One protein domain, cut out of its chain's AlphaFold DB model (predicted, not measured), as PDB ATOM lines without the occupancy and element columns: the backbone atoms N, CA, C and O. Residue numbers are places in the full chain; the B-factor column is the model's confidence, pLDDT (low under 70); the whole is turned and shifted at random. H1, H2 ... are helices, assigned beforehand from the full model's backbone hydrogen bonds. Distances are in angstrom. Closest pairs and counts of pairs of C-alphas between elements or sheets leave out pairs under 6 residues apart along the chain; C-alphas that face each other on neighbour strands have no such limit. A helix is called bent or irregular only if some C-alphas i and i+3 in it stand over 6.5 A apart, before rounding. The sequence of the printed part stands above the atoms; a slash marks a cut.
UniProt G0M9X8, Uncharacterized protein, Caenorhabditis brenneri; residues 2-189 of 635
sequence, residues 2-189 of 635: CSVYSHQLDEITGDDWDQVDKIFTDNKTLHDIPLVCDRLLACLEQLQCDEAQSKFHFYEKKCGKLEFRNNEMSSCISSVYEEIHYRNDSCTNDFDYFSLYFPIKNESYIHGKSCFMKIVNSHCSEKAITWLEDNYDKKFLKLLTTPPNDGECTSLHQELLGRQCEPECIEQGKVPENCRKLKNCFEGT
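Overview. This is residues 2 to 189 of the 635 residues of an uncharacterized protein of Caenorhabditis brenneri (UniProt G0M9X8). Two lobes of helices follow each other along the longest axis: H1, H3 and H4 make an up-and-down bundle of three, each running against the one before, with H2 by the last residue of H1. In the other lobe H5, H6, H7 and the two arms of the bent H8 stand mostly crossed, H9 packs on H5 and H8b, and H10 folds back along H9. The printed part has 188 residues with ten named helices, H1 to H10 in order, no named strand, and the class is all helix. It is compact, with a radius of gyration of the C-alphas of 18.0 A, and spans 50 by 34 by 32 A, only just elongated.

Arrangement. H1, residues 2 to 13, touches H3, residues 30 to 45, at a steep tilt of 39 degrees, opposite ways; their closest C-alphas, of Tyr 5 and Leu 40, are 5.5 A apart. H2, residues 17 to 24, is close to H1 but not clearly touching, with the closest C-alphas, of Thr 13 and Val 20, 6.0 A apart. H3 and H4, residues 50 to 70, form a hairpin at a shallow tilt of 20 degrees; the closest C-alphas, of Leu 44 and Ala 52, are 5.4 A apart. H5, residues 73 to 86, touches H7, residues 113 to 123, only just about perpendicular at 72 degrees, closest at C-alphas Val 80 and Ile 119, 6.1 A. H8, residues 126 to 145, was assigned as one helix by its hydrogen bonds but is bent, with C-alphas 134 and 137 8.3 A apart; its arms H8a, residues 126 to 134, and H8b, residues 137 to 145, stand about perpendicular at 85 degrees. H6, residues 102 to 111, touches H8b, closest at C-alphas Phe 102 and Thr 145, 5.2 A. The hub is H9, residues 156 to 169: it touches H5, closest at C-alphas Glu 82 and Pro 167, 5.9 A, and H8b, closest at Leu 143 and His 157, 5.4 A. H4 and H9 only just touch, with 3 pairs of C-alphas within 8 A. H10, residues 175 to 187, forms a hairpin with H9, at 19 degrees. Every O i to N i+4 pair is within hydrogen-bond range in H1, H4, H5, H6, H7, H8a and H10; the counts are 2 of 4 in H2, 10 of 12 in H3, 3 of 5 in H8b and 7 of 10 in H9.

Along the chain. H1 begins at C-alpha 2 (186.477, 293.135, 334.121). H3 measures 23.9 A, H4 30.0 A, H5 19.9 A and H9 20.4 A. H10 ends at C-alpha 187 (159.775, 309.468, 356.682).

Size, cuts and confidence. The C-alphas farthest apart, of Leu 47 and Gly 173, are 55.7 A apart. The printed part has no cut, and the link from H5 to H6, 15 residues, is long. Mean pLDDT of the printed part is 71.7; 72 residues are under 70, among them residues 11 to 32 and 165 to 189.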
ATOM      1  N   CYS A   2     187.669 292.761 333.337       67.12
ATOM      2  CA  CYS A   2     186.477 293.135 334.121       67.12
ATOM      3  C   CYS A   2     185.194 293.219 333.268       67.12
ATOM      4  O   CYS A   2     184.141 292.791 333.714       67.12
ATOM      5  N   SER A   3     185.305 293.654 332.004       66.94
ATOM      6  CA  SER A   3     184.191 293.693 331.039       66.94
ATOM      7  C   SER A   3     183.545 292.333 330.742       66.94
ATOM      8  O   SER A   3     182.400 292.279 330.318       66.94
ATOM      9  N   VAL A   4     184.281 291.230 330.926       71.56
ATOM     10  CA  VAL A   4     183.754 289.871 330.721       71.56
ATOM     11  C   VAL A   4     182.873 289.478 331.905       71.56
ATOM     12  O   VAL A   4     181.779 288.968 331.703       71.56
ATOM     13  N   TYR A   5     183.319 289.772 333.129       72.31
ATOM     14  CA  TYR A   5     182.540 289.502 334.339       72.31
ATOM     15  C   TYR A   5     181.334 290.438 334.474       72.31
ATOM     16  O   TYR A   5     180.278 290.004 334.918       72.31
ATOM     17  N   SER A   6     181.463 291.698 334.043       68.38
ATOM     18  CA  SER A   6     180.344 292.642 334.022       68.38
ATOM     19  C   SER A   6     179.260 292.193 333.040       68.38
ATOM     20  O   SER A   6     178.100 292.120 333.419       68.38
ATOM     21  N   HIS A   7     179.644 291.770 331.828       71.94
ATOM     22  CA  HIS A   7     178.713 291.222 330.837       71.94
ATOM     23  C   HIS A   7     178.017 289.948 331.331       71.94
ATOM     24  O   HIS A   7     176.814 289.812 331.158       71.94
ATOM     25  N   GLN A   8     178.745 289.044 332.000       68.88
ATOM     26  CA  GLN A   8     178.153 287.848 332.611       68.88
ATOM     27  C   GLN A   8     177.108 288.200 333.677       68.88
ATOM     28  O   GLN A   8     176.056 287.574 333.728       68.88
ATOM     29  N   LEU A   9     177.373 289.204 334.520       66.81
ATOM     30  CA  LEU A   9     176.408 289.676 335.517       66.81
ATOM     31  C   LEU A   9     175.211 290.392 334.885       66.81
ATOM     32  O   LEU A   9     174.096 290.230 335.368       66.81
ATOM     33  N   ASP A  10     175.418 291.151 333.813       72.25
ATOM     34  CA  ASP A  10     174.339 291.849 333.109       72.25
ATOM     35  C   ASP A  10     173.436 290.875 332.330       72.25
ATOM     36  O   ASP A  10     172.217 291.027 332.355       72.25
ATOM     37  N   GLU A  11     174.001 289.812 331.746       66.31
ATOM     38  CA  GLU A  11     173.245 288.706 331.134       66.31
ATOM     39  C   GLU A  11     172.413 287.917 332.154       66.31
ATOM     40  O   GLU A  11     171.333 287.435 331.818       66.31
ATOM     41  N   ILE A  12     172.894 287.782 333.396       62.28
ATOM     42  CA  ILE A  12     172.166 287.094 334.475       62.28
ATOM     43  C   ILE A  12     170.973 287.925 334.966       62.28
ATOM     44  O   ILE A  12     169.958 287.351 335.356       62.28
ATOM     45  N   THR A  13     171.075 289.257 334.965       57.50
ATOM     46  CA  THR A  13     170.044 290.123 335.560       57.50
ATOM     47  C   THR A  13     169.063 290.741 334.570       57.50
ATOM     48  O   THR A  13     167.992 291.144 335.003       57.50
ATOM     49  N   GLY A  14     169.404 290.854 333.279       53.31
ATOM     50  CA  GLY A  14     168.595 291.597 332.301       53.31
ATOM     51  C   GLY A  14     168.341 293.067 332.691       53.31
ATOM     52  O   GLY A  14     168.815 293.540 333.725       53.31
ATOM     53  N   ASP A  15     167.592 293.792 331.854       41.25
ATOM     54  CA  ASP A  15     167.144 295.173 332.130       41.25
ATOM     55  C   ASP A  15     165.893 295.227 333.038       41.25
ATOM     56  O   ASP A  15     165.448 296.309 333.416       41.25
ATOM     57  N   ASP A  16     165.322 294.071 333.393       47.56
ATOM     58  CA  ASP A  16     164.028 293.948 334.069       47.56
ATOM     59  C   ASP A  16     164.120 292.990 335.272       47.56
ATOM     60  O   ASP A  16     164.156 291.763 335.132       47.56
ATOM     61  N   TRP A  17     164.197 293.572 336.473       49.50
ATOM     62  CA  TRP A  17     164.456 292.872 337.737       49.50
ATOM     63  C   TRP A  17     163.340 291.903 338.157       49.50
ATOM     64  O   TRP A  17     163.611 290.973 338.921       49.50
ATOM     65  N   ASP A  18     162.128 292.063 337.623       45.03
ATOM     66  CA  ASP A  18     160.987 291.182 337.901       45.03
ATOM     67  C   ASP A  18     161.074 289.852 337.132       45.03
ATOM     68  O   ASP A  18     160.474 288.846 337.520       45.03
ATOM     69  N   GLN A  19     161.883 289.785 336.067       44.12
ATOM     70  CA  GLN A  19     162.117 288.543 335.315       44.12
ATOM     71  C   GLN A  19     163.191 287.649 335.952       44.12
ATOM     72  O   GLN A  19     163.282 286.461 335.632       44.12
ATOM     73  N   VAL A  20     163.970 288.192 336.889       49.31
ATOM     74  CA  VAL A  20     165.077 287.502 337.561       49.31
ATOM     75  C   VAL A  20     164.575 286.354 338.449       49.31
ATOM     76  O   VAL A  20     165.179 285.281 338.450       49.31
ATOM     77  N   ASP A  21     163.419 286.500 339.109       46.16
ATOM     78  CA  ASP A  21     162.820 285.436 339.941       46.16
ATOM     79  C   ASP A  21     162.405 284.200 339.122       46.16
ATOM     80  O   ASP A  21     162.425 283.072 339.620       46.16
ATOM     81  N   LYS A  22     162.118 284.395 337.828       45.22
ATOM     82  CA  LYS A  22     161.806 283.330 336.863       45.22
ATOM     83  C   LYS A  22     163.060 282.596 336.369       45.22
ATOM     84  O   LYS A  22     162.991 281.427 336.014       45.22
ATOM     85  N   ILE A  23     164.213 283.272 336.359       49.88
ATOM     86  CA  ILE A  23     165.520 282.697 335.992       49.88
ATOM     87  C   ILE A  23     166.095 281.877 337.158       49.88
ATOM     88  O   ILE A  23     166.703 280.827 336.935       49.88
ATOM     89  N   PHE A  24     165.861 282.319 338.399       51.81
ATOM     90  CA  PHE A  24     166.302 281.633 339.620       51.81
ATOM     91  C   PHE A  24     165.676 280.243 339.815       51.81
ATOM     92  O   PHE A  24     166.268 279.402 340.489       51.81
ATOM     93  N   THR A  25     164.517 279.977 339.209       49.50
ATOM     94  CA  THR A  25     163.817 278.690 339.331       49.50
ATOM     95  C   THR A  25     164.321 277.615 338.355       49.50
ATOM     96  O   THR A  25     164.149 276.432 338.642       49.50
ATOM     97  N   ASP A  26     165.001 277.990 337.261       46.69
ATOM     98  CA  ASP A  26     165.231 277.089 336.116       46.69
ATOM     99  C   ASP A  26     166.706 276.749 335.787       46.69
ATOM    100  O   ASP A  26     166.935 275.915 334.907       46.69
ATOM    101  N   ASN A  27     167.736 277.318 336.446       44.91
ATOM    102  CA  ASN A  27     169.113 277.226 335.917       44.91
ATOM    103  C   ASN A  27     170.237 276.765 336.870       44.91
ATOM    104  O   ASN A  27     170.357 277.177 338.019       44.91
ATOM    105  N   LYS A  28     171.156 275.955 336.319       45.66
ATOM    106  CA  LYS A  28     172.349 275.358 336.967       45.66
ATOM    107  C   LYS A  28     173.482 276.373 337.244       45.66
ATOM    108  O   LYS A  28     174.548 275.991 337.718       45.66
ATOM    109  N   THR A  29     173.253 277.647 336.929       52.41
ATOM    110  CA  THR A  29     174.224 278.757 336.908       52.41
ATOM    111  C   THR A  29     174.358 279.500 338.250       52.41
ATOM    112  O   THR A  29     175.231 280.353 338.378       52.41
ATOM    113  N   LEU A  30     173.538 279.178 339.268       53.25
ATOM    114  CA  LEU A  30     173.535 279.867 340.577       53.25
ATOM    115  C   LEU A  30     174.856 279.743 341.360       53.25
ATOM    116  O   LEU A  30     175.228 280.666 342.081       53.25
ATOM    117  N   HIS A  31     175.577 278.623 341.236       57.66
ATOM    118  CA  HIS A  31     176.756 278.355 342.072       57.66
ATOM    119  C   HIS A  31     177.937 279.303 341.819       57.66
ATOM    120  O   HIS A  31     178.776 279.467 342.705       57.66
ATOM    121  N   ASP A  32     177.985 279.953 340.655       65.56
ATOM    122  CA  ASP A  32     179.113 280.794 340.258       65.56
ATOM    123  C   ASP A  32     178.881 282.291 340.528       65.56
ATOM    124  O   ASP A  32     179.818 283.072 340.390       65.56
ATOM    125  N   ILE A  33     177.680 282.717 340.950       71.06
ATOM    126  CA  ILE A  33     177.356 284.142 341.166       71.06
ATOM    127  C   ILE A  33     178.301 284.809 342.184       71.06
ATOM    128  O   ILE A  33     178.874 285.847 341.839       71.06
ATOM    129  N   PRO A  34     178.553 284.237 343.383       74.75
ATOM    130  CA  PRO A  34     179.507 284.822 344.326       74.75
ATOM    131  C   PRO A  34     180.914 284.926 343.728       74.75
ATOM    132  O   PRO A  34     181.573 285.952 343.846       74.75
ATOM    133  N   LEU A  35     181.341 283.899 342.987       76.38
ATOM    134  CA  LEU A  35     182.657 283.854 342.355       76.38
ATOM    135  C   LEU A  35     182.807 284.898 341.236       76.38
ATOM    136  O   LEU A  35     183.883 285.473 341.067       76.38
ATOM    137  N   VAL A  36     181.753 285.136 340.452       78.56
ATOM    138  CA  VAL A  36     181.724 286.165 339.400       78.56
ATOM    139  C   VAL A  36     181.731 287.560 340.024       78.56
ATOM    140  O   VAL A  36     182.491 288.416 339.571       78.56
ATOM    141  N   CYS A  37     180.963 287.765 341.094       81.50
ATOM    142  CA  CYS A  37     180.953 289.001 341.870       81.50
ATOM    143  C   CYS A  37     182.322 289.320 342.478       81.50
ATOM    144  O   CYS A  37     182.860 290.396 342.221       81.50
ATOM    145  N   ASP A  38     182.941 288.369 343.178       82.06
ATOM    146  CA  ASP A  38     184.263 288.544 343.788       82.06
ATOM    147  C   ASP A  38     185.327 288.885 342.737       82.06
ATOM    148  O   ASP A  38     186.147 289.787 342.924       82.06
ATOM    149  N   ARG A  39     185.299 288.197 341.588       83.12
ATOM    150  CA  ARG A  39     186.232 288.454 340.481       83.12
ATOM    151  C   ARG A  39     186.006 289.811 339.829       83.12
ATOM    152  O   ARG A  39     186.985 290.459 339.461       83.12
ATOM    153  N   LEU A  40     184.755 290.242 339.662       82.25
ATOM    154  CA  LEU A  40     184.443 291.549 339.092       82.25
ATOM    155  C   LEU A  40     184.885 292.676 340.026       82.25
ATOM    156  O   LEU A  40     185.586 293.582 339.577       82.25
ATOM    157  N   LEU A  41     184.519 292.601 341.306       83.38
ATOM    158  CA  LEU A  41     184.847 293.627 342.294       83.38
ATOM    159  C   LEU A  41     186.360 293.739 342.495       83.38
ATOM    160  O   LEU A  41     186.901 294.833 342.360       83.38
ATOM    161  N   ALA A  42     187.066 292.615 342.662       84.56
ATOM    162  CA  ALA A  42     188.528 292.618 342.757       84.56
ATOM    163  C   ALA A  42     189.200 293.183 341.491       84.56
ATOM    164  O   ALA A  42     190.235 293.842 341.569       84.56
ATOM    165  N   CYS A  43     188.617 292.943 340.311       84.56
ATOM    166  CA  CYS A  43     189.118 293.489 339.052       84.56
ATOM    167  C   CYS A  43     188.912 295.007 338.966       84.56
ATOM    168  O   CYS A  43     189.817 295.718 338.538       84.56
ATOM    169  N   LEU A  44     187.744 295.509 339.376       79.75
ATOM    170  CA  LEU A  44     187.421 296.938 339.370       79.75
ATOM    171  C   LEU A  44     188.241 297.718 340.410       79.75
ATOM    172  O   LEU A  44     188.722 298.807 340.104       79.75
ATOM    173  N   GLU A  45     188.483 297.139 341.588       83.25
ATOM    174  CA  GLU A  45     189.290 297.743 342.658       83.25
ATOM    175  C   GLU A  45     190.752 297.979 342.231       83.25
ATOM    176  O   GLU A  45     191.358 299.000 342.558       83.25
ATOM    177  N   GLN A  46     191.317 297.074 341.424       84.06
ATOM    178  CA  GLN A  46     192.696 297.179 340.933       84.06
ATOM    179  C   GLN A  46     192.916 298.301 339.908       84.06
ATOM    180  O   GLN A  46     194.060 298.693 339.680       84.06
ATOM    181  N   LEU A  47     191.858 298.810 339.268       82.06
ATOM    182  CA  LEU A  47     191.983 299.776 338.170       82.06
ATOM    183  C   LEU A  47     192.232 301.218 338.639       82.06
ATOM    184  O   LEU A  47     192.701 302.018 337.832       82.06
ATOM    185  N   GLN A  48     191.956 301.537 339.912       74.44
ATOM    186  CA  GLN A  48     192.243 302.831 340.564       74.44
ATOM    187  C   GLN A  48     191.898 304.080 339.719       74.44
ATOM    188  O   GLN A  48     192.623 305.074 339.746       74.44
ATOM    189  N   CYS A  49     190.804 304.042 338.952       81.00
ATOM    190  CA  CYS A  49     190.303 305.184 338.185       81.00
ATOM    191  C   CYS A  49     188.838 305.480 338.523       81.00
ATOM    192  O   CYS A  49     188.087 304.569 338.870       81.00
ATOM    193  N   ASP A  50     188.425 306.741 338.376       74.69
ATOM    194  CA  ASP A  50     187.094 307.217 338.783       74.69
ATOM    195  C   ASP A  50     185.951 306.432 338.112       74.69
ATOM    196  O   ASP A  50     184.951 306.097 338.747       74.69
ATOM    197  N   GLU A  51     186.115 306.064 336.835       75.31
ATOM    198  CA  GLU A  51     185.131 305.250 336.107       75.31
ATOM    199  C   GLU A  51     185.024 303.829 336.687       75.31
ATOM    200  O   GLU A  51     183.925 303.285 336.819       75.31
ATOM    201  N   ALA A  52     186.153 303.221 337.063       75.00
ATOM    202  CA  ALA A  52     186.162 301.909 337.698       75.00
ATOM    203  C   ALA A  52     185.607 301.967 339.122       75.00
ATOM    204  O   ALA A  52     184.916 301.036 339.516       75.00
ATOM    205  N   GLN A  53     185.836 303.055 339.861       73.00
ATOM    206  CA  GLN A  53     185.282 303.260 341.198       73.00
ATOM    207  C   GLN A  53     183.756 303.442 341.163       73.00
ATOM    208  O   GLN A  53     183.039 302.843 341.961       73.00
ATOM    209  N   SER A  54     183.240 304.194 340.187       72.94
ATOM    210  CA  SER A  54     181.797 304.319 339.940       72.94
ATOM    211  C   SER A  54     181.164 302.960 339.598       72.94
ATOM    212  O   SER A  54     180.176 302.552 340.212       72.94
ATOM    213  N   LYS A  55     181.788 302.194 338.690       76.00
ATOM    214  CA  LYS A  55     181.348 300.830 338.348       76.00
ATOM    215  C   LYS A  55     181.483 299.853 339.514       76.00
ATOM    216  O   LYS A  55     180.632 298.981 339.658       76.00
ATOM    217  N   PHE A  56     182.518 299.988 340.341       78.69
ATOM    218  CA  PHE A  56     182.720 299.168 341.532       78.69
ATOM    219  C   PHE A  56     181.523 299.306 342.465       78.69
ATOM    220  O   PHE A  56     180.884 298.304 342.760       78.69
ATOM    221  N   HIS A  57     181.143 300.534 342.824       71.94
ATOM    222  CA  HIS A  57     179.989 300.767 343.693       71.94
ATOM    223  C   HIS A  57     178.671 300.280 343.076       71.94
ATOM    224  O   HIS A  57     177.842 299.696 343.773       71.94
ATOM    225  N   PHE A  58     178.479 300.453 341.765       75.88
ATOM    226  CA  PHE A  58     177.303 299.929 341.066       75.88
ATOM    227  C   PHE A  58     177.201 298.395 341.156       75.88
ATOM    228  O   PHE A  58     176.169 297.857 341.568       75.88
ATOM    229  N   TYR A  59     178.273 297.675 340.810       76.50
ATOM    230  CA  TYR A  59     178.273 296.211 340.844       76.50
ATOM    231  C   TYR A  59     178.345 295.648 342.266       76.50
ATOM    232  O   TYR A  59     177.814 294.569 342.500       76.50
ATOM    233  N   GLU A  60     178.914 296.373 343.229       78.69
ATOM    234  CA  GLU A  60     178.924 296.004 344.649       78.69
ATOM    235  C   GLU A  60     177.492 295.922 345.193       78.69
ATOM    236  O   GLU A  60     177.100 294.903 345.766       78.69
ATOM    237  N   LYS A  61     176.660 296.935 344.906       72.75
ATOM    238  CA  LYS A  61     175.222 296.919 345.230       72.75
ATOM    239  C   LYS A  61     174.499 295.744 344.561       72.75
ATOM    240  O   LYS A  61     173.728 295.034 345.209       72.75
ATOM    241  N   LYS A  62     174.757 295.535 343.264       75.88
ATOM    242  CA  LYS A  62     174.133 294.482 342.442       75.88
ATOM    243  C   LYS A  62     174.460 293.082 342.972       75.88
ATOM    244  O   LYS A  62     173.573 292.247 343.136       75.88
ATOM    245  N   CYS A  63     175.725 292.859 343.306       79.44
ATOM    246  CA  CYS A  63     176.227 291.616 343.875       79.44
ATOM    247  C   CYS A  63     175.692 291.354 345.281       79.44
ATOM    248  O   CYS A  63     175.316 290.221 345.568       79.44
ATOM    249  N   GLY A  64     175.566 292.385 346.122       78.06
ATOM    250  CA  GLY A  64     174.946 292.251 347.441       78.06
ATOM    251  C   GLY A  64     173.506 291.732 347.364       78.06
ATOM    252  O   GLY A  64     173.144 290.813 348.095       78.06
ATOM    253  N   LYS A  65     172.694 292.254 346.435       75.19
ATOM    254  CA  LYS A  65     171.314 291.782 346.212       75.19
ATOM    255  C   LYS A  65     171.248 290.335 345.727       75.19
ATOM    256  O   LYS A  65     170.443 289.553 346.226       75.19
ATOM    257  N   LEU A  66     172.100 289.973 344.771       77.06
ATOM    258  CA  LEU A  66     172.163 288.606 344.253       77.06
ATOM    259  C   LEU A  66     172.636 287.612 345.320       77.06
ATOM    260  O   LEU A  66     172.069 286.528 345.430       77.06
ATOM    261  N   GLU A  67     173.627 287.987 346.133       81.19
ATOM    262  CA  GLU A  67     174.084 287.195 347.277       81.19
ATOM    263  C   GLU A  67     172.942 286.985 348.283       81.19
ATOM    264  O   GLU A  67     172.709 285.859 348.720       81.19
ATOM    265  N   PHE A  68     172.182 288.037 348.598       80.25
ATOM    266  CA  PHE A  68     171.045 287.970 349.514       80.25
ATOM    267  C   PHE A  68     169.939 287.030 348.996       80.25
ATOM    268  O   PHE A  68     169.490 286.140 349.722       80.25
ATOM    269  N   ARG A  69     169.560 287.134 347.713       77.38
ATOM    270  CA  ARG A  69     168.570 286.231 347.090       77.38
ATOM    271  C   ARG A  69     169.055 284.782 347.009       77.38
ATOM    272  O   ARG A  69     168.308 283.873 347.356       77.38
ATOM    273  N   ASN A  70     170.308 284.557 346.605       81.06
ATOM    274  CA  ASN A  70     170.889 283.215 346.476       81.06
ATOM    275  C   ASN A  70     170.936 282.452 347.813       81.06
ATOM    276  O   ASN A  70     170.883 281.222 347.828       81.06
ATOM    277  N   ASN A  71     171.017 283.180 348.929       83.44
ATOM    278  CA  ASN A  71     170.980 282.616 350.277       83.44
ATOM    279  C   ASN A  71     169.575 282.626 350.902       83.44
ATOM    280  O   ASN A  71     169.459 282.428 352.104       83.44
ATOM    281  N   GLU A  72     168.514 282.841 350.110       84.94
ATOM    282  CA  GLU A  72     167.108 282.796 350.557       84.94
ATOM    283  C   GLU A  72     166.793 283.799 351.690       84.94
ATOM    284  O   GLU A  72     165.833 283.652 352.451       84.94
ATOM    285  N   MET A  73     167.591 284.866 351.787       84.69
ATOM    286  CA  MET A  73     167.536 285.809 352.900       84.69
ATOM    287  C   MET A  73     166.287 286.693 352.886       84.69
ATOM    288  O   MET A  73     165.808 287.064 353.953       84.69
ATOM    289  N   SER A  74     165.717 287.000 351.716       78.38
ATOM    290  CA  SER A  74     164.500 287.822 351.622       78.38
ATOM    291  C   SER A  74     163.309 287.155 352.315       78.38
ATOM    292  O   SER A  74     162.670 287.778 353.157       78.38
ATOM    293  N   SER A  75     163.065 285.869 352.035       79.25
ATOM    294  CA  SER A  75     161.992 285.114 352.698       79.25
ATOM    295  C   SER A  75     162.275 284.927 354.188       79.25
ATOM    296  O   SER A  75     161.369 285.082 354.999       79.25
ATOM    297  N   CYS A  76     163.528 284.622 354.546       89.25
ATOM    298  CA  CYS A  76     163.953 284.477 355.938       89.25
ATOM    299  C   CYS A  76     163.663 285.745 356.756       89.25
ATOM    300  O   CYS A  76     163.045 285.676 357.814       89.25
ATOM    301  N   ILE A  77     164.070 286.914 356.255       86.38
ATOM    302  CA  ILE A  77     163.929 288.173 356.986       86.38
ATOM    303  C   ILE A  77     162.470 288.618 357.111       86.38
ATOM    304  O   ILE A  77     162.098 289.057 358.196       86.38
ATOM    305  N   SER A  78     161.637 288.448 356.078       81.25
ATOM    306  CA  SER A  78     160.193 288.709 356.199       81.25
ATOM    307  C   SER A  78     159.567 287.878 357.323       81.25
ATOM    308  O   SER A  78     158.931 288.438 358.212       81.25
ATOM    309  N   SER A  79     159.830 286.568 357.361       83.06
ATOM    310  CA  SER A  79     159.300 285.698 358.419       83.06
ATOM    311  C   SER A  79     159.835 286.054 359.809       83.06
ATOM    312  O   SER A  79     159.096 286.006 360.788       83.06
ATOM    313  N   VAL A  80     161.108 286.447 359.914       87.44
ATOM    314  CA  VAL A  80     161.691 286.905 361.184       87.44
ATOM    315  C   VAL A  80     161.033 288.204 361.656       87.44
ATOM    316  O   VAL A  80     160.737 288.333 362.841       87.44
ATOM    317  N   TYR A  81     160.779 289.162 360.763       86.69
ATOM    318  CA  TYR A  81     160.131 290.424 361.126       86.69
ATOM    319  C   TYR A  81     158.677 290.242 361.544       86.69
ATOM    320  O   TYR A  81     158.281 290.820 362.552       86.69
ATOM    321  N   GLU A  82     157.914 289.401 360.845       79.56
ATOM    322  CA  GLU A  82     156.556 289.035 361.258       79.56
ATOM    323  C   GLU A  82     156.538 288.441 362.675       79.56
ATOM    324  O   GLU A  82     155.717 288.823 363.507       79.56
ATOM    325  N   GLU A  83     157.475 287.546 362.991       83.81
ATOM    326  CA  GLU A  83     157.551 286.913 364.310       83.81
ATOM    327  C   GLU A  83     157.943 287.892 365.423       83.81
ATOM    328  O   GLU A  83     157.314 287.892 366.485       83.81
ATOM    329  N   ILE A  84     158.917 288.777 365.174       83.69
ATOM    330  CA  ILE A  84     159.289 289.839 366.124       83.69
ATOM    331  C   ILE A  84     158.104 290.791 366.350       83.69
ATOM    332  O   ILE A  84     157.887 291.228 367.478       83.69
ATOM    333  N   HIS A  85     157.327 291.096 365.306       74.62
ATOM    334  CA  HIS A  85     156.221 292.049 365.375       74.62
ATOM    335  C   HIS A  85     154.974 291.477 366.072       74.62
ATOM    336  O   HIS A  85     154.356 292.161 366.885       74.62
ATOM    337  N   TYR A  86     154.598 290.225 365.786       70.88
ATOM    338  CA  TYR A  86     153.306 289.674 366.220       70.88
ATOM    339  C   TYR A  86     153.371 288.693 367.383       70.88
ATOM    340  O   TYR A  86     152.391 288.562 368.121       70.88
ATOM    341  N   ARG A  87     154.469 287.949 367.544       61.19
ATOM    342  CA  ARG A  87     154.482 286.800 368.462       61.19
ATOM    343  C   ARG A  87     155.169 287.050 369.790       61.19
ATOM    344  O   ARG A  87     155.133 286.158 370.635       61.19
ATOM    345  N   ASN A  88     155.683 288.262 370.005       56.28
ATOM    346  CA  ASN A  88     156.129 288.779 371.299       56.28
ATOM    347  C   ASN A  88     156.887 287.715 372.120       56.28
ATOM    348  O   ASN A  88     156.531 287.429 373.271       56.28
ATOM    349  N   ASP A  89     157.900 287.073 371.511       65.88
ATOM    350  CA  ASP A  89     158.791 286.196 372.270       65.88
ATOM    351  C   ASP A  89     159.350 287.040 373.418       65.88
ATOM    352  O   ASP A  89     159.801 288.167 373.230       65.88
ATOM    353  N   SER A  90     159.281 286.515 374.640       65.38
ATOM    354  CA  SER A  90     159.696 287.239 375.844       65.38
ATOM    355  C   SER A  90     161.086 287.875 375.726       65.38
ATOM    356  O   SER A  90     161.332 288.879 376.384       65.38
ATOM    357  N   CYS A  91     161.968 287.323 374.881       78.19
ATOM    358  CA  CYS A  91     163.306 287.858 374.663       78.19
ATOM    359  C   CYS A  91     163.398 289.013 373.653       78.19
ATOM    360  O   CYS A  91     164.417 289.696 373.664       78.19
ATOM    361  N   THR A  92     162.416 289.242 372.769       80.31
ATOM    362  CA  THR A  92     162.479 290.341 371.781       80.31
ATOM    363  C   THR A  92     162.024 291.674 372.358       80.31
ATOM    364  O   THR A  92     162.429 292.710 371.849       80.31
ATOM    365  N   ASN A  93     161.242 291.657 373.440       77.69
ATOM    366  CA  ASN A  93     160.664 292.855 374.062       77.69
ATOM    367  C   ASN A  93     161.702 293.834 374.624       77.69
ATOM    368  O   ASN A  93     161.419 295.025 374.744       77.69
ATOM    369  N   ASP A  94     162.887 293.335 374.973       82.88
ATOM    370  CA  ASP A  94     163.972 294.142 375.533       82.88
ATOM    371  C   ASP A  94     164.802 294.855 374.447       82.88
ATOM    372  O   ASP A  94     165.702 295.632 374.772       82.88
ATOM    373  N   PHE A  95     164.518 294.608 373.160       86.56
ATOM    374  CA  PHE A  95     165.304 295.110 372.033       86.56
ATOM    375  C   PHE A  95     164.420 295.776 370.977       86.56
ATOM    376  O   PHE A  95     163.503 295.176 370.422       86.56
ATOM    377  N   ASP A  96     164.757 297.013 370.625       83.88
ATOM    378  CA  ASP A  96     164.085 297.760 369.562       83.88
ATOM    379  C   ASP A  96     164.772 297.493 368.209       83.88
ATOM    380  O   ASP A  96     165.603 298.280 367.743       83.88
ATOM    381  N   TYR A  97     164.483 296.336 367.600       85.44
ATOM    382  CA  TYR A  97     165.036 295.952 366.288       85.44
ATOM    383  C   TYR A  97     164.533 296.847 365.142       85.44
ATOM    384  O   TYR A  97     165.198 296.964 364.111       85.44
ATOM    385  N   PHE A  98     163.388 297.510 365.318       82.06
ATOM    386  CA  PHE A  98     162.752 298.330 364.284       82.06
ATOM    387  C   PHE A  98     163.025 299.830 364.438       82.06
ATOM    388  O   PHE A  98     162.559 300.616 363.615       82.06
ATOM    389  N   SER A  99     163.842 300.234 365.418       77.75
ATOM    390  CA  SER A  99     164.139 301.640 365.695       77.75
ATOM    391  C   SER A  99     164.510 302.438 364.442       77.75
ATOM    392  O   SER A  99     165.408 302.063 363.678       77.75
ATOM    393  N   LEU A 100     163.863 303.587 364.250       68.69
ATOM    394  CA  LEU A 100     164.212 304.534 363.183       68.69
ATOM    395  C   LEU A 100     165.525 305.280 363.481       68.69
ATOM    396  O   LEU A 100     166.095 305.920 362.601       68.69
ATOM    397  N   TYR A 101     166.038 305.178 364.711       74.31
ATOM    398  CA  TYR A 101     167.328 305.732 365.097       74.31
ATOM    399  C   TYR A 101     168.418 304.656 365.012       74.31
ATOM    400  O   TYR A 101     168.504 303.765 365.860       74.31
ATOM    401  N   PHE A 102     169.274 304.745 363.984       76.81
ATOM    402  CA  PHE A 102     170.289 303.726 363.678       76.81
ATOM    403  C   PHE A 102     171.189 303.313 364.855       76.81
ATOM    404  O   PHE A 102     171.465 302.118 364.962       76.81
ATOM    405  N   PRO A 103     171.627 304.211 365.762       78.69
ATOM    406  CA  PRO A 103     172.398 303.798 366.936       78.69
ATOM    407  C   PRO A 103     171.633 302.857 367.874       78.69
ATOM    408  O   PRO A 103     172.190 301.842 368.280       78.69
ATOM    409  N   ILE A 104     170.352 303.135 368.150       77.62
ATOM    410  CA  ILE A 104     169.507 302.263 368.985       77.62
ATOM    411  C   ILE A 104     169.268 300.935 368.267       77.62
ATOM    412  O   ILE A 104     169.467 299.878 368.856       77.62
ATOM    413  N   LYS A 105     168.939 300.974 366.971       83.38
ATOM    414  CA  LYS A 105     168.796 299.766 366.145       83.38
ATOM    415  C   LYS A 105     170.065 298.905 366.204       83.38
ATOM    416  O   LYS A 105     169.990 297.702 366.429       83.38
ATOM    417  N   ASN A 106     171.241 299.513 366.065       84.50
ATOM    418  CA  ASN A 106     172.522 298.816 366.139       84.50
ATOM    419  C   ASN A 106     172.761 298.158 367.503       84.50
ATOM    420  O   ASN A 106     173.161 296.997 367.554       84.50
ATOM    421  N   GLU A 107     172.480 298.862 368.600       86.88
ATOM    422  CA  GLU A 107     172.567 298.300 369.952       86.88
ATOM    423  C   GLU A 107     171.597 297.126 370.148       86.88
ATOM    424  O   GLU A 107     172.002 296.085 370.666       86.88
ATOM    425  N   SER A 108     170.362 297.242 369.654       89.25
ATOM    426  CA  SER A 108     169.353 296.179 369.700       89.25
ATOM    427  C   SER A 108     169.803 294.914 368.968       89.25
ATOM    428  O   SER A 108     169.691 293.822 369.516       89.25
ATOM    429  N   TYR A 109     170.378 295.030 367.767       90.56
ATOM    430  CA  TYR A 109     170.896 293.865 367.039       90.56
ATOM    431  C   TYR A 109     172.177 293.283 367.656       90.56
ATOM    432  O   TYR A 109     172.382 292.073 367.601       90.56
ATOM    433  N   ILE A 110     173.030 294.097 368.287       91.62
ATOM    434  CA  ILE A 110     174.236 293.604 368.975       91.62
ATOM    435  C   ILE A 110     173.863 292.853 370.257       91.62
ATOM    436  O   ILE A 110     174.291 291.715 370.458       91.62
ATOM    437  N   HIS A 111     173.075 293.478 371.130       91.56
ATOM    438  CA  HIS A 111     172.724 292.916 372.435       91.56
ATOM    439  C   HIS A 111     171.629 291.852 372.335       91.56
ATOM    440  O   HIS A 111     171.645 290.880 373.090       91.56
ATOM    441  N   GLY A 112     170.736 291.988 371.357       91.50
ATOM    442  CA  GLY A 112     169.666 291.046 371.066       91.50
ATOM    443  C   GLY A 112     170.063 289.894 370.144       91.50
ATOM    444  O   GLY A 112     169.252 288.998 369.917       91.50
ATOM    445  N   LYS A 113     171.310 289.842 369.650       93.31
ATOM    446  CA  LYS A 113     171.786 288.846 368.668       93.31
ATOM    447  C   LYS A 113     171.352 287.413 368.970       93.31
ATOM    448  O   LYS A 113     170.892 286.716 368.074       93.31
ATOM    449  N   SER A 114     171.468 286.958 370.221       92.06
ATOM    450  CA  SER A 114     171.069 285.595 370.597       92.06
ATOM    451  C   SER A 114     169.567 285.347 370.447       92.06
ATOM    452  O   SER A 114     169.167 284.255 370.055       92.06
ATOM    453  N   CYS A 115     168.739 286.348 370.752       91.12
ATOM    454  CA  CYS A 115     167.291 286.271 370.592       91.12
ATOM    455  C   CYS A 115     166.904 286.345 369.109       91.12
ATOM    456  O   CYS A 115     166.153 285.503 368.630       91.12
ATOM    457  N   PHE A 116     167.503 287.268 368.354       92.62
ATOM    458  CA  PHE A 116     167.312 287.350 366.908       92.62
ATOM    459  C   PHE A 116     167.684 286.033 366.201       92.62
ATOM    460  O   PHE A 116     166.883 285.482 365.450       92.62
ATOM    461  N   MET A 117     168.859 285.466 366.499       93.00
ATOM    462  CA  MET A 117     169.307 284.205 365.892       93.00
ATOM    463  C   MET A 117     168.439 283.006 366.291       93.00
ATOM    464  O   MET A 117     168.310 282.063 365.517       93.00
ATOM    465  N   LYS A 118     167.801 283.033 367.468       91.50
ATOM    466  CA  LYS A 118     166.829 282.005 367.864       91.50
ATOM    467  C   LYS A 118     165.625 281.981 366.914       91.50
ATOM    468  O   LYS A 118     165.209 280.894 366.529       91.50
ATOM    469  N   ILE A 119     165.116 283.152 366.524       91.06
ATOM    470  CA  ILE A 119     163.996 283.290 365.575       91.06
ATOM    471  C   ILE A 119     164.452 282.912 364.162       91.06
ATOM    472  O   ILE A 119     163.779 282.155 363.469       91.06
ATOM    473  N   VAL A 120     165.642 283.356 363.747       93.25
ATOM    474  CA  VAL A 120     166.243 282.941 362.468       93.25
ATOM    475  C   VAL A 120     166.310 281.414 362.370       93.25
ATOM    476  O   VAL A 120     165.860 280.835 361.387       93.25
ATOM    477  N   ASN A 121     166.788 280.743 363.418       92.44
ATOM    478  CA  ASN A 121     166.918 279.287 363.439       92.44
ATOM    479  C   ASN A 121     165.577 278.537 363.384       92.44
ATOM    480  O   ASN A 121     165.571 277.355 363.044       92.44
ATOM    481  N   SER A 122     164.453 279.181 363.723       89.19
ATOM    482  CA  SER A 122     163.126 278.561 363.646       89.19
ATOM    483  C   SER A 122     162.362 278.871 362.358       89.19
ATOM    484  O   SER A 122     161.472 278.098 362.009       89.19
ATOM    485  N   HIS A 123     162.699 279.954 361.652       88.56
ATOM    486  CA  HIS A 123     161.927 280.431 360.494       88.56
ATOM    487  C   HIS A 123     162.703 280.465 359.173       88.56
ATOM    488  O   HIS A 123     162.090 280.630 358.120       88.56
ATOM    489  N   CYS A 124     164.024 280.289 359.195       92.50
ATOM    490  CA  CYS A 124     164.865 280.402 358.007       92.50
ATOM    491  C   CYS A 124     165.405 279.051 357.525       92.50
ATOM    492  O   CYS A 124     165.491 278.081 358.279       92.50
ATOM    493  N   SER A 125     165.783 278.983 356.245       92.19
ATOM    494  CA  SER A 125     166.428 277.798 355.677       92.19
ATOM    495  C   SER A 125     167.873 277.651 356.163       92.19
ATOM    496  O   SER A 125     168.513 278.618 356.573       92.19
ATOM    497  N   GLU A 126     168.427 276.437 356.067       90.56
ATOM    498  CA  GLU A 126     169.811 276.140 356.473       90.56
ATOM    499  C   GLU A 126     170.838 277.038 355.759       90.56
ATOM    500  O   GLU A 126     171.825 277.461 356.362       90.56
ATOM    501  N   LYS A 127     170.578 277.402 354.495       87.81
ATOM    502  CA  LYS A 127     171.419 278.337 353.735       87.81
ATOM    503  C   LYS A 127     171.393 279.748 354.321       87.81
ATOM    504  O   LYS A 127     172.455 280.335 354.512       87.81
ATOM    505  N   ALA A 128     170.203 280.272 354.615       90.19
ATOM    506  CA  ALA A 128     170.035 281.598 355.204       90.19
ATOM    507  C   ALA A 128     170.665 281.668 356.604       90.19
ATOM    508  O   ALA A 128     171.365 282.630 356.917       90.19
ATOM    509  N   ILE A 129     170.478 280.616 357.411       93.38
ATOM    510  CA  ILE A 129     171.093 280.474 358.738       93.38
ATOM    511  C   ILE A 129     172.620 280.513 358.619       93.38
ATOM    512  O   ILE A 129     173.253 281.369 359.233       93.38
ATOM    513  N   THR A 130     173.200 279.647 357.783       92.38
ATOM    514  CA  THR A 130     174.659 279.562 357.593       92.38
ATOM    515  C   THR A 130     175.229 280.902 357.124       92.38
ATOM    516  O   THR A 130     176.221 281.391 357.663       92.38
ATOM    517  N   TRP A 131     174.571 281.547 356.154       91.38
ATOM    518  CA  TRP A 131     175.008 282.850 355.661       91.38
ATOM    519  C   TRP A 131     174.977 283.917 356.759       91.38
ATOM    520  O   TRP A 131     175.940 284.679 356.890       91.38
ATOM    521  N   LEU A 132     173.902 283.970 357.555       90.69
ATOM    522  CA  LEU A 132     173.775 284.903 358.673       90.69
ATOM    523  C   LEU A 132     174.838 284.657 359.738       90.69
ATOM    524  O   LEU A 132     175.440 285.624 360.190       90.69
ATOM    525  N   GLU A 133     175.109 283.411 360.120       91.75
ATOM    526  CA  GLU A 133     176.144 283.085 361.109       91.75
ATOM    527  C   GLU A 133     177.531 283.580 360.669       91.75
ATOM    528  O   GLU A 133     178.237 284.225 361.451       91.75
ATOM    529  N   ASP A 134     177.881 283.377 359.398       90.44
ATOM    530  CA  ASP A 134     179.177 283.772 358.839       90.44
ATOM    531  C   ASP A 134     179.311 285.289 358.610       90.44
ATOM    532  O   ASP A 134     180.420 285.848 358.652       90.44
ATOM    533  N   ASN A 135     178.188 285.976 358.366       88.94
ATOM    534  CA  ASN A 135     178.166 287.365 357.902       88.94
ATOM    535  C   ASN A 135     177.464 288.352 358.845       88.94
ATOM    536  O   ASN A 135     177.402 289.539 358.505       88.94
ATOM    537  N   TYR A 136     177.004 287.916 360.025       91.25
ATOM    538  CA  TYR A 136     176.196 288.728 360.941       91.25
ATOM    539  C   TYR A 136     176.830 290.094 361.222       91.25
ATOM    540  O   TYR A 136     176.276 291.136 360.887       91.25
ATOM    541  N   ASP A 137     178.040 290.095 361.786       85.81
ATOM    542  CA  ASP A 137     178.711 291.327 362.217       85.81
ATOM    543  C   ASP A 137     179.392 292.053 361.040       85.81
ATOM    544  O   ASP A 137     179.615 293.265 361.069       85.81
ATOM    545  N   LYS A 138     179.757 291.307 359.987       80.94
ATOM    546  CA  LYS A 138     180.580 291.811 358.875       80.94
ATOM    547  C   LYS A 138     179.763 292.503 357.793       80.94
ATOM    548  O   LYS A 138     180.226 293.520 357.273       80.94
ATOM    549  N   LYS A 139     178.599 291.942 357.451       82.38
ATOM    550  CA  LYS A 139     177.732 292.413 356.365       82.38
ATOM    551  C   LYS A 139     176.332 292.746 356.872       82.38
ATOM    552  O   LYS A 139     175.898 293.874 356.691       82.38
ATOM    553  N   PHE A 140     175.649 291.811 357.535       86.25
ATOM    554  CA  PHE A 140     174.227 291.953 357.867       86.25
ATOM    555  C   PHE A 140     173.939 293.137 358.800       86.25
ATOM    556  O   PHE A 140     173.114 293.987 358.480       86.25
ATOM    557  N   LEU A 141     174.675 293.261 359.906       84.94
ATOM    558  CA  LEU A 141     174.495 294.366 360.846       84.94
ATOM    559  C   LEU A 141     174.780 295.718 360.184       84.94
ATOM    560  O   LEU A 141     173.984 296.644 360.309       84.94
ATOM    561  N   LYS A 142     175.868 295.819 359.409       81.12
ATOM    562  CA  LYS A 142     176.210 297.047 358.672       81.12
ATOM    563  C   LYS A 142     175.133 297.422 357.659       81.12
ATOM    564  O   LYS A 142     174.795 298.598 357.554       81.12
ATOM    565  N   LEU A 143     174.576 296.428 356.963       77.81
ATOM    566  CA  LEU A 143     173.470 296.598 356.023       77.81
ATOM    567  C   LEU A 143     172.196 297.109 356.689       77.81
ATOM    568  O   LEU A 143     171.377 297.672 355.984       77.81
ATOM    569  N   LEU A 144     172.006 296.938 357.998       75.62
ATOM    570  CA  LEU A 144     170.834 297.443 358.720       75.62
ATOM    571  C   LEU A 144     171.071 298.802 359.385       75.62
ATOM    572  O   LEU A 144     170.121 299.552 359.599       75.62
ATOM    573  N   THR A 145     172.319 299.114 359.739       70.50
ATOM    574  CA  THR A 145     172.637 300.237 360.638       70.50
ATOM    575  C   THR A 145     173.439 301.355 359.980       70.50
ATOM    576  O   THR A 145     173.626 302.406 360.589       70.50
ATOM    577  N   THR A 146     173.882 301.167 358.733       66.94
ATOM    578  CA  THR A 146     174.600 302.189 357.960       66.94
ATOM    579  C   THR A 146     173.716 302.693 356.815       66.94
ATOM    580  O   THR A 146     173.490 301.935 355.870       66.94
ATOM    581  N   PRO A 147     173.210 303.940 356.865       60.62
ATOM    582  CA  PRO A 147     172.438 304.503 355.762       60.62
ATOM    583  C   PRO A 147     173.316 304.655 354.504       60.62
ATOM    584  O   PRO A 147     174.493 305.015 354.620       60.62
ATOM    585  N   PRO A 148     172.788 304.383 353.296       59.03
ATOM    586  CA  PRO A 148     173.522 304.601 352.055       59.03
ATOM    587  C   PRO A 148     173.757 306.105 351.825       59.03
ATOM    588  O   PRO A 148     172.846 306.914 351.964       59.03
ATOM    589  N   ASN A 149     174.987 306.485 351.465       53.56
ATOM    590  CA  ASN A 149     175.417 307.885 351.300       53.56
ATOM    591  C   ASN A 149     175.053 308.510 349.935       53.56
ATOM    592  O   ASN A 149     175.548 309.587 349.613       53.56
ATOM    593  N   ASP A 150     174.262 307.843 349.097       53.97
ATOM    594  CA  ASP A 150     174.167 308.166 347.667       53.97
ATOM    595  C   ASP A 150     172.770 308.551 347.164       53.97
ATOM    596  O   ASP A 150     172.620 308.831 345.978       53.97
ATOM    597  N   GLY A 151     171.757 308.620 348.033       48.34
ATOM    598  CA  GLY A 151     170.406 309.069 347.657       48.34
ATOM    599  C   GLY A 151     169.689 308.176 346.631       48.34
ATOM    600  O   GLY A 151     168.571 308.487 346.229       48.34
ATOM    601  N   GLU A 152     170.291 307.059 346.211       51.59
ATOM    602  CA  GLU A 152     169.705 306.130 345.248       51.59
ATOM    603  C   GLU A 152     168.905 305.027 345.956       51.59
ATOM    604  O   GLU A 152     169.371 304.371 346.887       51.59
ATOM    605  N   CYS A 153     167.684 304.796 345.471       51.56
ATOM    606  CA  CYS A 153     166.670 303.898 346.036       51.56
ATOM    607  C   CYS A 153     166.878 302.394 345.756       51.56
ATOM    608  O   CYS A 153     165.948 301.597 345.855       51.56
ATOM    609  N   THR A 154     168.081 301.988 345.347       53.50
ATOM    610  CA  THR A 154     168.360 300.643 344.816       53.50
ATOM    611  C   THR A 154     169.245 299.792 345.725       53.50
ATOM    612  O   THR A 154     169.663 298.703 345.322       53.50
ATOM    613  N   SER A 155     169.525 300.239 346.950       65.19
ATOM    614  CA  SER A 155     170.389 299.517 347.888       65.19
ATOM    615  C   SER A 155     169.665 298.353 348.582       65.19
ATOM    616  O   SER A 155     168.457 298.390 348.806       65.19
ATOM    617  N   LEU A 156     170.415 297.315 348.968       69.31
ATOM    618  CA  LEU A 156     169.895 296.204 349.779       69.31
ATOM    619  C   LEU A 156     169.393 296.677 351.162       69.31
ATOM    620  O   LEU A 156     168.472 296.091 351.721       69.31
ATOM    621  N   HIS A 157     169.950 297.775 351.685       72.44
ATOM    622  CA  HIS A 157     169.489 298.431 352.914       72.44
ATOM    623  C   HIS A 157     168.023 298.879 352.818       72.44
ATOM    624  O   HIS A 157     167.235 298.621 353.722       72.44
ATOM    625  N   GLN A 158     167.630 299.512 351.709       65.12
ATOM    626  CA  GLN A 158     166.249 299.967 351.510       65.12
ATOM    627  C   GLN A 158     165.276 298.809 351.307       65.12
ATOM    628  O   GLN A 158     164.156 298.877 351.802       65.12
ATOM    629  N   GLU A 159     165.703 297.737 350.634       67.75
ATOM    630  CA  GLU A 159     164.899 296.515 350.516       67.75
ATOM    631  C   GLU A 159     164.605 295.935 351.907       67.75
ATOM    632  O   GLU A 159     163.457 295.646 352.229       67.75
ATOM    633  N   LEU A 160     165.617 295.871 352.777       74.19
ATOM    634  CA  LEU A 160     165.459 295.429 354.161       74.19
ATOM    635  C   LEU A 160     164.542 296.343 354.984       74.19
ATOM    636  O   LEU A 160     163.747 295.826 355.764       74.19
ATOM    637  N   LEU A 161     164.626 297.668 354.817       69.31
ATOM    638  CA  LEU A 161     163.724 298.619 355.479       69.31
ATOM    639  C   LEU A 161     162.278 298.493 354.981       69.31
ATOM    640  O   LEU A 161     161.363 298.497 355.794       69.31
ATOM    641  N   GLY A 162     162.061 298.318 353.674       64.62
ATOM    642  CA  GLY A 162     160.724 298.092 353.116       64.62
ATOM    643  C   GLY A 162     160.065 296.849 353.717       64.62
ATOM    644  O   GLY A 162     158.926 296.912 354.170       64.62
ATOM    645  N   ARG A 163     160.829 295.755 353.846       70.00
ATOM    646  CA  ARG A 163     160.382 294.524 354.522       70.00
ATOM    647  C   ARG A 163     160.067 294.726 356.011       70.00
ATOM    648  O   ARG A 163     159.225 294.011 356.538       70.00
ATOM    649  N   GLN A 164     160.711 295.676 356.698       71.69
ATOM    650  CA  GLN A 164     160.385 296.004 358.098       71.69
ATOM    651  C   GLN A 164     159.000 296.647 358.236       71.69
ATOM    652  O   GLN A 164     158.359 296.452 359.263       71.69
ATOM    653  N   CYS A 165     158.544 297.385 357.219       63.53
ATOM    654  CA  CYS A 165     157.234 298.038 357.224       63.53
ATOM    655  C   CYS A 165     156.098 297.110 356.726       63.53
ATOM    656  O   CYS A 165     154.935 297.419 356.964       63.53
ATOM    657  N   GLU A 166     156.396 295.970 356.075       60.12
ATOM    658  CA  GLU A 166     155.380 295.017 355.566       60.12
ATOM    659  C   GLU A 166     154.383 294.526 356.640       60.12
ATOM    660  O   GLU A 166     153.182 294.516 356.361       60.12
ATOM    661  N   PRO A 167     154.798 294.176 357.877       56.44
ATOM    662  CA  PRO A 167     153.859 293.789 358.932       56.44
ATOM    663  C   PRO A 167     152.887 294.916 359.325       56.44
ATOM    664  O   PRO A 167     151.733 294.655 359.664       56.44
ATOM    665  N   GLU A 168     153.284 296.189 359.227       52.31
ATOM    666  CA  GLU A 168     152.371 297.309 359.506       52.31
ATOM    667  C   GLU A 168     151.261 297.436 358.440       52.31
ATOM    668  O   GLU A 168     150.177 297.943 358.741       52.31
ATOM    669  N   CYS A 169     151.478 296.914 357.223       44.75
ATOM    670  CA  CYS A 169     150.475 296.870 356.151       44.75
ATOM    671  C   CYS A 169     149.395 295.792 356.361       44.75
ATOM    672  O   CYS A 169     148.302 295.908 355.810       44.75
ATOM    673  N   ILE A 170     149.672 294.747 357.152       45.09
ATOM    674  CA  ILE A 170     148.788 293.576 357.301       45.09
ATOM    675  C   ILE A 170     147.726 293.776 358.409       45.09
ATOM    676  O   ILE A 170     146.809 292.961 358.532       45.09
ATOM    677  N   GLU A 171     147.751 294.883 359.176       42.81
ATOM    678  CA  GLU A 171     146.667 295.229 360.120       42.81
ATOM    679  C   GLU A 171     145.334 295.478 359.378       42.81
ATOM    680  O   GLU A 171     145.007 296.592 358.958       42.81
ATOM    681  N   GLN A 172     144.528 294.421 359.254       44.59
ATOM    682  CA  GLN A 172     143.133 294.468 358.826       44.59
ATOM    683  C   GLN A 172     142.333 295.355 359.803       44.59
ATOM    684  O   GLN A 172     142.188 295.021 360.979       44.59
ATOM    685  N   GLY A 173     141.848 296.511 359.326       44.12
ATOM    686  CA  GLY A 173     140.779 297.275 359.989       44.12
ATOM    687  C   GLY A 173     141.030 298.746 360.370       44.12
ATOM    688  O   GLY A 173     140.105 299.384 360.869       44.12
ATOM    689  N   LYS A 174     142.210 299.355 360.143       41.44
ATOM    690  CA  LYS A 174     142.458 300.785 360.496       41.44
ATOM    691  C   LYS A 174     143.097 301.604 359.367       41.44
ATOM    692  O   LYS A 174     144.249 302.017 359.415       41.44
ATOM    693  N   VAL A 175     142.302 301.892 358.341       48.50
ATOM    694  CA  VAL A 175     142.801 302.282 357.007       48.50
ATOM    695  C   VAL A 175     143.502 303.664 356.914       48.50
ATOM    696  O   VAL A 175     144.594 303.714 356.353       48.50
ATOM    697  N   PRO A 176     143.011 304.793 357.477       44.66
ATOM    698  CA  PRO A 176     143.733 306.077 357.368       44.66
ATOM    699  C   PRO A 176     144.966 306.161 358.278       44.66
ATOM    700  O   PRO A 176     145.943 306.844 357.975       44.66
ATOM    701  N   GLU A 177     144.915 305.473 359.418       45.41
ATOM    702  CA  GLU A 177     146.012 305.437 360.378       45.41
ATOM    703  C   GLU A 177     147.177 304.595 359.846       45.41
ATOM    704  O   GLU A 177     148.324 304.973 360.066       45.41
ATOM    705  N   ASN A 178     146.889 303.559 359.052       51.38
ATOM    706  CA  ASN A 178     147.895 302.721 358.406       51.38
ATOM    707  C   ASN A 178     148.600 303.432 357.238       51.38
ATOM    708  O   ASN A 178     149.821 303.411 357.223       51.38
ATOM    709  N   CYS A 179     147.918 304.181 356.352       51.12
ATOM    710  CA  CYS A 179     148.628 304.989 355.330       51.12
ATOM    711  C   CYS A 179     149.480 306.111 355.975       51.12
ATOM    712  O   CYS A 179     150.556 306.444 355.478       51.12
ATOM    713  N   ARG A 180     149.054 306.679 357.118       51.62
ATOM    714  CA  ARG A 180     149.861 307.648 357.884       51.62
ATOM    715  C   ARG A 180     151.070 306.993 358.560       51.62
ATOM    716  O   ARG A 180     152.157 307.551 358.499       51.62
ATOM    717  N   LYS A 181     150.896 305.832 359.200       52.34
ATOM    718  CA  LYS A 181     151.996 305.051 359.790       52.34
ATOM    719  C   LYS A 181     152.982 304.586 358.722       52.34
ATOM    720  O   LYS A 181     154.170 304.776 358.914       52.34
ATOM    721  N   LEU A 182     152.494 304.116 357.573       52.72
ATOM    722  CA  LEU A 182     153.300 303.750 356.410       52.72
ATOM    723  C   LEU A 182     154.139 304.943 355.940       52.72
ATOM    724  O   LEU A 182     155.360 304.849 355.842       52.72
ATOM    725  N   LYS A 183     153.505 306.109 355.763       55.19
ATOM    726  CA  LYS A 183     154.201 307.359 355.434       55.19
ATOM    727  C   LYS A 183     155.270 307.707 356.477       55.19
ATOM    728  O   LYS A 183     156.393 308.013 356.093       55.19
ATOM    729  N   ASN A 184     154.962 307.566 357.768       55.66
ATOM    730  CA  ASN A 184     155.908 307.780 358.866       55.66
ATOM    731  C   ASN A 184     157.038 306.721 358.914       55.66
ATOM    732  O   ASN A 184     158.166 307.067 359.256       55.66
ATOM    733  N   CYS A 185     156.779 305.461 358.537       55.88
ATOM    734  CA  CYS A 185     157.782 304.389 358.431       55.88
ATOM    735  C   CYS A 185     158.830 304.753 357.366       55.88
ATOM    736  O   CYS A 185     160.030 304.565 357.564       55.88
ATOM    737  N   PHE A 186     158.392 305.393 356.274       53.12
ATOM    738  CA  PHE A 186     159.272 305.885 355.214       53.12
ATOM    739  C   PHE A 186     159.820 307.306 355.443       53.12
ATOM    740  O   PHE A 186     160.779 307.686 354.767       53.12
ATOM    741  N   GLU A 187     159.294 308.103 356.384       54.38
ATOM    742  CA  GLU A 187     159.775 309.468 356.682       54.38
ATOM    743  C   GLU A 187     161.251 309.503 357.111       54.38
ATOM    744  O   GLU A 187     161.942 310.471 356.803       54.38
ATOM    745  N   GLY A 188     161.765 308.421 357.709       50.50
ATOM    746  CA  GLY A 188     163.185 308.253 358.044       50.50
ATOM    747  C   GLY A 188     164.103 307.884 356.869       50.50
ATOM    748  O   GLY A 188     165.302 307.704 357.075       50.50
ATOM    749  N   THR A 189     163.572 307.748 355.648       52.75
ATOM    750  CA  THR A 189     164.349 307.387 354.451       52.75
ATOM    751  C   THR A 189     164.504 308.575 353.493       52.75
ATOM    752  O   THR A 189     163.533 309.271 353.188       52.75
TER     753      THR A 189